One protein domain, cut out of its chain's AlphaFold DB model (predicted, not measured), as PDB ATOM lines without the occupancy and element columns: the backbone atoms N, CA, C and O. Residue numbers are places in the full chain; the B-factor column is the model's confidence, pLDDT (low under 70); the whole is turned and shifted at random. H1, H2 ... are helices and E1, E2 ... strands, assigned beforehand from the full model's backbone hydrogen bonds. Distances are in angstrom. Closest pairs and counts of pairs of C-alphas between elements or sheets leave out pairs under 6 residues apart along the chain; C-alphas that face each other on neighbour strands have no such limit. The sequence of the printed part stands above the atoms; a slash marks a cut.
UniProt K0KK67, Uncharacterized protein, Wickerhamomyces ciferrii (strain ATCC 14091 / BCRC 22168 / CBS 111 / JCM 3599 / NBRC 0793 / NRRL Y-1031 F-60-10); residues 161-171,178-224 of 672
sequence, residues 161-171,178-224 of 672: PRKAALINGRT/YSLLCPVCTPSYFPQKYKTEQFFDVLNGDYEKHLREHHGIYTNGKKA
ATOM      1  N   PRO A 161      36.733 -17.938 -43.595       36.84
ATOM      2  CA  PRO A 161      36.426 -18.434 -42.262       36.84
ATOM      3  C   PRO A 161      35.951 -19.890 -42.308       36.84
ATOM      4  O   PRO A 161      34.999 -20.220 -43.008       36.84
ATOM      5  N   ARG A 162      36.539 -20.751 -41.463       35.34
ATOM      6  CA  ARG A 162      36.136 -22.159 -41.221       35.34
ATOM      7  C   ARG A 162      34.671 -22.348 -40.764       35.34
ATOM      8  O   ARG A 162      34.274 -23.472 -40.478       35.34
ATOM      9  N   LYS A 163      33.886 -21.270 -40.655       35.69
ATOM     10  CA  LYS A 163      32.469 -21.264 -40.260       35.69
ATOM     11  C   LYS A 163      31.517 -20.678 -41.307       35.69
ATOM     12  O   LYS A 163      30.319 -20.663 -41.049       35.69
ATOM     13  N   ALA A 164      31.990 -20.237 -42.476       43.28
ATOM     14  CA  ALA A 164      31.072 -20.142 -43.603       43.28
ATOM     15  C   ALA A 164      30.742 -21.586 -43.995       43.28
ATOM     16  O   ALA A 164      31.641 -22.356 -44.336       43.28
ATOM     17  N   ALA A 165      29.487 -21.997 -43.816       42.91
ATOM     18  CA  ALA A 165      29.063 -23.333 -44.194       42.91
ATOM     19  C   ALA A 165      29.211 -23.459 -45.716       42.91
ATOM     20  O   ALA A 165      28.353 -23.005 -46.466       42.91
ATOM     21  N   LEU A 166      30.327 -24.041 -46.159       47.88
ATOM     22  CA  LEU A 166      30.501 -24.533 -47.517       47.88
ATOM     23  C   LEU A 166      29.527 -25.696 -47.674       47.88
ATOM     24  O   LEU A 166      29.836 -26.840 -47.334       47.88
ATOM     25  N   ILE A 167      28.309 -25.395 -48.104       51.38
ATOM     26  CA  ILE A 167      27.353 -26.431 -48.465       51.38
ATOM     27  C   ILE A 167      27.734 -26.852 -49.874       51.38
ATOM     28  O   ILE A 167      27.450 -26.164 -50.848       51.38
ATOM     29  N   ASN A 168      28.444 -27.973 -49.955       46.50
ATOM     30  CA  ASN A 168      28.800 -28.570 -51.228       46.50
ATOM     31  C   ASN A 168      27.505 -29.076 -51.881       46.50
ATOM     32  O   ASN A 168      26.910 -30.055 -51.413       46.50
ATOM     33  N   GLY A 169      27.017 -28.358 -52.894       48.59
ATOM     34  CA  GLY A 169      25.836 -28.742 -53.654       48.59
ATOM     35  C   GLY A 169      26.082 -30.098 -54.307       48.59
ATOM     36  O   GLY A 169      26.898 -30.224 -55.212       48.59
ATOM     37  N   ARG A 170      25.411 -31.146 -53.818       44.00
ATOM     38  CA  ARG A 170      25.506 -32.497 -54.388       44.00
ATOM     39  C   ARG A 170      24.819 -32.546 -55.755       44.00
ATOM     40  O   ARG A 170      23.674 -32.977 -55.840       44.00
ATOM     41  N   THR A 171      25.532 -32.193 -56.814       44.31
ATOM     42  CA  THR A 171      25.265 -32.672 -58.179       44.31
ATOM     43  C   THR A 171      26.602 -32.918 -58.866       44.31
ATOM     44  O   THR A 171      27.424 -32.019 -58.969       44.31
ATOM     45  N   TYR A 178      31.227 -22.751 -55.550       79.50
ATOM     46  CA  TYR A 178      31.257 -22.513 -54.114       79.50
ATOM     47  C   TYR A 178      30.268 -21.401 -53.770       79.50
ATOM     48  O   TYR A 178      30.489 -20.239 -54.107       79.50
ATOM     49  N   SER A 179      29.188 -21.750 -53.073       84.19
ATOM     50  CA  SER A 179      28.260 -20.762 -52.526       84.19
ATOM     51  C   SER A 179      28.529 -20.516 -51.044       84.19
ATOM     52  O   SER A 179      28.678 -21.463 -50.268       84.19
ATOM     53  N   LEU A 180      28.571 -19.247 -50.634       87.06
ATOM     54  CA  LEU A 180      28.744 -18.846 -49.235       87.06
ATOM     55  C   LEU A 180      27.486 -18.169 -48.692       87.06
ATOM     56  O   LEU A 180      26.799 -17.432 -49.397       87.06
ATOM     57  N   LEU A 181      27.223 -18.400 -47.406       88.00
ATOM     58  CA  LEU A 181      26.253 -17.635 -46.624       88.00
ATOM     59  C   LEU A 181      26.937 -16.397 -46.041       88.00
ATOM     60  O   LEU A 181      28.040 -16.485 -45.489       88.00
ATOM     61  N   CYS A 182      26.278 -15.246 -46.142       89.00
ATOM     62  CA  CYS A 182      26.722 -14.043 -45.448       89.00
ATOM     63  C   CYS A 182      26.600 -14.256 -43.927       89.00
ATOM     64  O   CYS A 182      25.516 -14.583 -43.455       89.00
ATOM     65  N   PRO A 183      27.677 -14.079 -43.138       80.81
ATOM     66  CA  PRO A 183      27.631 -14.288 -41.691       80.81
ATOM     67  C   PRO A 183      26.861 -13.190 -40.944       80.81
ATOM     68  O   PRO A 183      26.592 -13.355 -39.757       80.81
ATOM     69  N   VAL A 184      26.561 -12.070 -41.610       80.75
ATOM     70  CA  VAL A 184      25.864 -10.919 -41.018       80.75
ATOM     71  C   VAL A 184      24.371 -10.941 -41.352       80.75
ATOM     72  O   VAL A 184      23.549 -10.560 -40.521       80.75
ATOM     73  N   CYS A 185      23.992 -11.443 -42.532       85.94
ATOM     74  CA  CYS A 185      22.586 -11.650 -42.852       85.94
ATOM     75  C   CYS A 185      22.054 -12.865 -42.099       85.94
ATOM     76  O   CYS A 185      22.505 -13.990 -42.302       85.94
ATOM     77  N   THR A 186      21.058 -12.641 -41.246       75.50
ATOM     78  CA  THR A 186      20.288 -13.745 -40.676       75.50
ATOM     79  C   THR A 186      19.517 -14.409 -41.819       75.50
ATOM     80  O   THR A 186      18.684 -13.735 -42.437       75.50
ATOM     81  N   PRO A 187      19.751 -15.696 -42.130       69.62
ATOM     82  CA  PRO A 187      18.983 -16.364 -43.164       69.62
ATOM     83  C   PRO A 187      17.521 -16.424 -42.724       69.62
ATOM     84  O   PRO A 187      17.179 -17.059 -41.724       69.62
ATOM     85  N   SER A 188      16.644 -15.758 -43.469       54.47
ATOM     86  CA  SER A 188      15.202 -15.897 -43.310       54.47
ATOM     87  C   SER A 188      14.794 -17.271 -43.845       54.47
ATOM     88  O   SER A 188      14.649 -17.493 -45.046       54.47
ATOM     89  N   TYR A 189      14.662 -18.244 -42.942       53.12
ATOM     90  CA  TYR A 189      14.169 -19.569 -43.299       53.12
ATOM     91  C   TYR A 189      12.654 -19.503 -43.508       53.12
ATOM     92  O   TYR A 189      11.895 -19.463 -42.542       53.12
ATOM     93  N   PHE A 190      12.206 -19.489 -44.765       55.78
ATOM     94  CA  PHE A 190      10.791 -19.614 -45.113       55.78
ATOM     95  C   PHE A 190      10.437 -21.098 -45.305       55.78
ATOM     96  O   PHE A 190      10.784 -21.676 -46.334       55.78
ATOM     97  N   PRO A 191       9.698 -21.740 -44.378       59.38
ATOM     98  CA  PRO A 191       9.459 -23.189 -44.419       59.38
ATOM     99  C   PRO A 191       8.676 -23.665 -45.653       59.38
ATOM    100  O   PRO A 191       8.681 -24.849 -45.971       59.38
ATOM    101  N   GLN A 192       7.977 -22.756 -46.336       59.84
ATOM    102  CA  GLN A 192       7.085 -23.074 -47.455       59.84
ATOM    103  C   GLN A 192       7.783 -23.046 -48.823       59.84
ATOM    104  O   GLN A 192       7.224 -23.527 -49.807       59.84
ATOM    105  N   LYS A 193       9.009 -22.521 -48.902       59.12
ATOM    106  CA  LYS A 193       9.834 -22.530 -50.111       59.12
ATOM    107  C   LYS A 193      11.190 -23.090 -49.708       59.12
ATOM    108  O   LYS A 193      11.962 -22.398 -49.065       59.12
ATOM    109  N   TYR A 194      11.507 -24.325 -50.092       56.97
ATOM    110  CA  TYR A 194      12.800 -24.985 -49.831       56.97
ATOM    111  C   TYR A 194      14.014 -24.312 -50.525       56.97
ATOM    112  O   TYR A 194      14.987 -24.977 -50.872       56.97
ATOM    113  N   LYS A 195      13.969 -23.001 -50.771       56.84
ATOM    114  CA  LYS A 195      15.066 -22.186 -51.278       56.84
ATOM    115  C   LYS A 195      15.460 -21.202 -50.187       56.84
ATOM    116  O   LYS A 195      14.728 -20.265 -49.895       56.84
ATOM    117  N   THR A 196      16.624 -21.412 -49.595       57.75
ATOM    118  CA  THR A 196      17.323 -20.364 -48.851       57.75
ATOM    119  C   THR A 196      17.832 -19.343 -49.865       57.75
ATOM    120  O   THR A 196      18.729 -19.644 -50.647       57.75
ATOM    121  N   GLU A 197      17.238 -18.153 -49.874       63.03
ATOM    122  CA  GLU A 197      17.492 -17.082 -50.854       63.03
ATOM    123  C   GLU A 197      18.865 -16.389 -50.707       63.03
ATOM    124  O   GLU A 197      19.108 -15.385 -51.360       63.03
ATOM    125  N   GLN A 198      19.782 -16.887 -49.869       74.25
ATOM    126  CA  GLN A 198      20.989 -16.140 -49.474       74.25
ATOM    127  C   GLN A 198      22.307 -16.893 -49.696       74.25
ATOM    128  O   GLN A 198      23.281 -16.694 -48.969       74.25
ATOM    129  N   PHE A 199      22.347 -17.783 -50.682       83.38
ATOM    130  CA  PHE A 199      23.613 -18.331 -51.154       83.38
ATOM    131  C   PHE A 199      24.193 -17.413 -52.222       83.38
ATOM    132  O   PHE A 199      23.569 -17.202 -53.258       83.38
ATOM    133  N   PHE A 200      25.388 -16.889 -51.969       87.94
ATOM    134  CA  PHE A 200      26.105 -16.035 -52.909       87.94
ATOM    135  C   PHE A 200      27.203 -16.829 -53.602       87.94
ATOM    136  O   PHE A 200      27.955 -17.544 -52.935       87.94
ATOM    137  N   ASP A 201      27.303 -16.698 -54.923       86.75
ATOM    138  CA  ASP A 201      28.390 -17.290 -55.695       86.75
ATOM    139  C   ASP A 201      29.685 -16.503 -55.451       86.75
ATOM    140  O   ASP A 201      29.757 -15.288 -55.657       86.75
ATOM    141  N   VAL A 202      30.719 -17.193 -54.975       86.44
ATOM    142  CA  VAL A 202      32.033 -16.579 -54.745       86.44
ATOM    143  C   VAL A 202      32.731 -16.277 -56.065       86.44
ATOM    144  O   VAL A 202      33.439 -15.278 -56.158       86.44
ATOM    145  N   LEU A 203      32.530 -17.110 -57.088       85.12
ATOM    146  CA  LEU A 203      33.257 -17.005 -58.355       85.12
ATOM    147  C   LEU A 203      32.839 -15.771 -59.156       85.12
ATOM    148  O   LEU A 203      33.681 -15.163 -59.813       85.12
ATOM    149  N   ASN A 204      31.575 -15.362 -59.049       88.19
ATOM    150  CA  ASN A 204      31.062 -14.172 -59.735       88.19
ATOM    151  C   ASN A 204      31.294 -12.878 -58.937       88.19
ATOM    152  O   ASN A 204      30.916 -11.799 -59.388       88.19
ATOM    153  N   GLY A 205      31.900 -12.968 -57.746       88.50
ATOM    154  CA  GLY A 205      32.091 -11.828 -56.849       88.50
ATOM    155  C   GLY A 205      30.809 -11.366 -56.146       88.50
ATOM    156  O   GLY A 205      30.843 -10.351 -55.450       88.50
ATOM    157  N   ASP A 206      29.696 -12.099 -56.265       90.06
ATOM    158  CA  ASP A 206      28.404 -11.731 -55.666       90.06
ATOM    159  C   ASP A 206      28.492 -11.664 -54.139       90.06
ATOM    160  O   ASP A 206      27.901 -10.788 -53.509       90.06
ATOM    161  N   TYR A 207      29.282 -12.555 -53.534       89.44
ATOM    162  CA  TYR A 207      29.519 -12.543 -52.092       89.44
ATOM    163  C   TYR A 207      30.255 -11.276 -51.635       89.44
ATOM    164  O   TYR A 207      29.878 -10.652 -50.644       89.44
ATOM    165  N   GLU A 208      31.294 -10.871 -52.368       88.31
ATOM    166  CA  GLU A 208      32.078  -9.670 -52.057       88.31
ATOM    167  C   GLU A 208      31.265  -8.403 -52.311       88.31
ATOM    168  O   GLU A 208      31.289  -7.473 -51.504       88.31
ATOM    169  N   LYS A 209      30.494  -8.393 -53.402       90.06
ATOM    170  CA  LYS A 209      29.529  -7.346 -53.724       90.06
ATOM    171  C   LYS A 209      28.506  -7.180 -52.602       90.06
ATOM    172  O   LYS A 209      28.317  -6.067 -52.127       90.06
ATOM    173  N   HIS A 210      27.925  -8.275 -52.119       91.38
ATOM    174  CA  HIS A 210      26.960  -8.254 -51.024       91.38
ATOM    175  C   HIS A 210      27.570  -7.746 -49.708       91.38
ATOM    176  O   HIS A 210      26.987  -6.885 -49.050       91.38
ATOM    177  N   LEU A 211      28.753  -8.240 -49.323       87.62
ATOM    178  CA  LEU A 211      29.458  -7.761 -48.128       87.62
ATOM    179  C   LEU A 211      29.786  -6.268 -48.205       87.62
ATOM    180  O   LEU A 211      29.644  -5.560 -47.209       87.62
ATOM    181  N   ARG A 212      30.170  -5.779 -49.384       90.31
ATOM    182  CA  ARG A 212      30.412  -4.357 -49.621       90.31
ATOM    183  C   ARG A 212      29.128  -3.543 -49.507       90.31
ATOM    184  O   ARG A 212      29.070  -2.621 -48.705       90.31
ATOM    185  N   GLU A 213      28.135  -3.860 -50.329       87.69
ATOM    186  CA  GLU A 213      26.963  -3.006 -50.549       87.69
ATOM    187  C   GLU A 213      25.995  -3.039 -49.376       87.69
ATOM    188  O   GLU A 213      25.340  -2.041 -49.099       87.69
ATOM    189  N   HIS A 214      25.938  -4.154 -48.650       87.44
ATOM    190  CA  HIS A 214      25.045  -4.269 -47.507       87.44
ATOM    191  C   HIS A 214      25.755  -4.092 -46.181       87.44
ATOM    192  O   HIS A 214      25.142  -3.530 -45.295       87.44
ATOM    193  N   HIS A 215      27.019  -4.496 -46.025       87.88
ATOM    194  CA  HIS A 215      27.669  -4.517 -44.703       87.88
ATOM    195  C   HIS A 215      28.845  -3.548 -44.575       87.88
ATOM    196  O   HIS A 215      29.424  -3.430 -43.494       87.88
ATOM    197  N   GLY A 216      29.241  -2.884 -45.666       89.31
ATOM    198  CA  GLY A 216      30.434  -2.041 -45.699       89.31
ATOM    199  C   GLY A 216      31.715  -2.826 -45.394       89.31
ATOM    200  O   GLY A 216      32.649  -2.264 -44.830       89.31
ATOM    201  N   ILE A 217      31.764  -4.132 -45.689       89.75
ATOM    202  CA  ILE A 217      32.929  -4.997 -45.440       89.75
ATOM    203  C   ILE A 217      33.643  -5.278 -46.762       89.75
ATOM    204  O   ILE A 217      33.040  -5.767 -47.716       89.75
ATOM    205  N   TYR A 218      34.949  -5.023 -46.798       89.06
ATOM    206  CA  TYR A 218      35.785  -5.175 -47.987       89.06
ATOM    207  C   TYR A 218      36.654  -6.436 -47.931       89.06
ATOM    208  O   TYR A 218      36.924  -6.994 -46.867       89.06
ATOM    209  N   THR A 219      37.133  -6.885 -49.093       81.88
ATOM    210  CA  THR A 219      37.893  -8.141 -49.270       81.88
ATOM    211  C   THR A 219      39.209  -8.191 -48.493       81.88
ATOM    212  O   THR A 219      39.664  -9.263 -48.099       81.88
ATOM    213  N   ASN A 220      39.801  -7.035 -48.203       82.00
ATOM    214  CA  ASN A 220      40.988  -6.897 -47.356       82.00
ATOM    215  C   ASN A 220      40.670  -6.914 -45.844       82.00
ATOM    216  O   ASN A 220      41.560  -6.670 -45.032       82.00
ATOM    217  N   GLY A 221      39.414  -7.160 -45.461       83.56
ATOM    218  CA  GLY A 221      38.945  -7.125 -44.077       83.56
ATOM    219  C   GLY A 221      38.750  -5.715 -43.513       83.56
ATOM    220  O   GLY A 221      38.335  -5.588 -42.359       83.56
ATOM    221  N   LYS A 222      39.018  -4.658 -44.293       85.62
ATOM    222  CA  LYS A 222      38.680  -3.287 -43.898       85.62
ATOM    223  C   LYS A 222      37.162  -3.123 -43.892       85.62
ATOM    224  O   LYS A 222      36.447  -3.765 -44.661       85.62
ATOM    225  N   LYS A 223      36.687  -2.238 -43.023       89.50
ATOM    226  CA  LYS A 223      35.289  -1.816 -42.972       89.50
ATOM    227  C   LYS A 223      35.179  -0.363 -43.402       89.50
ATOM    228  O   LYS A 223      36.110   0.407 -43.162       89.50
ATOM    229  N   ALA A 224      34.056  -0.005 -44.008       88.69
ATOM    230  CA  ALA A 224      33.684   1.384 -44.207       88.69
ATOM    231  C   ALA A 224      33.629   2.076 -42.832       88.69
ATOM    232  O   ALA A 224      33.120   1.477 -41.875       88.69
TER     233      ALA A 224
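Overview. This is residues 161 to 171 and 178 to 224 of the 672 residues of an uncharacterized protein of Wickerhamomyces ciferrii (strain ATCC 14091 / BCRC 22168 / CBS 111 / JCM 3599 / NBRC 0793 / NRRL Y-1031 F-60-10) (UniProt K0KK67). With little regular structure, this is a tiny two-stranded hairpin, E1 and E2, with residues 206 to 210 of helix H1 packed near it and a long loop between the strands whose residues 190 to 195 stick out. Of 58 printed residues, 16 are in named elements, in the order E1, E2, H1; the class is mixed, the sheet antiparallel. The whole is only just compact, close to loose, with a radius of gyration of the C-alphas of 12.3 A, and elongated, spanning 36 by 23 by 21 A.

Along the chain. E1 is residues 179 to 181, from C-alpha 179 at (28.260, -20.762, -52.526). E2 is residues 199 to 201. H1, residues 206 to 215, is 13.1 A long and ends at C-alpha 215, (27.669, -4.517, -44.703).

Arrangement. E1 and E2 form an antiparallel hairpin at 135 degrees, with N 180 and O 200 2.9 A apart, within hydrogen-bond range. The closest C-alphas of E2 and H1, Phe 200 and Tyr 207, are 5.0 A apart. In H1 every O i to N i+4 pair is within range.

Size, cuts and confidence. Residues 172 to 177 are cut out, a 12.5 A gap between C-alphas 171 and 178. The link E1 to E2 is long. Residues 161 to 171 and 187 to 197 have pLDDT under 70.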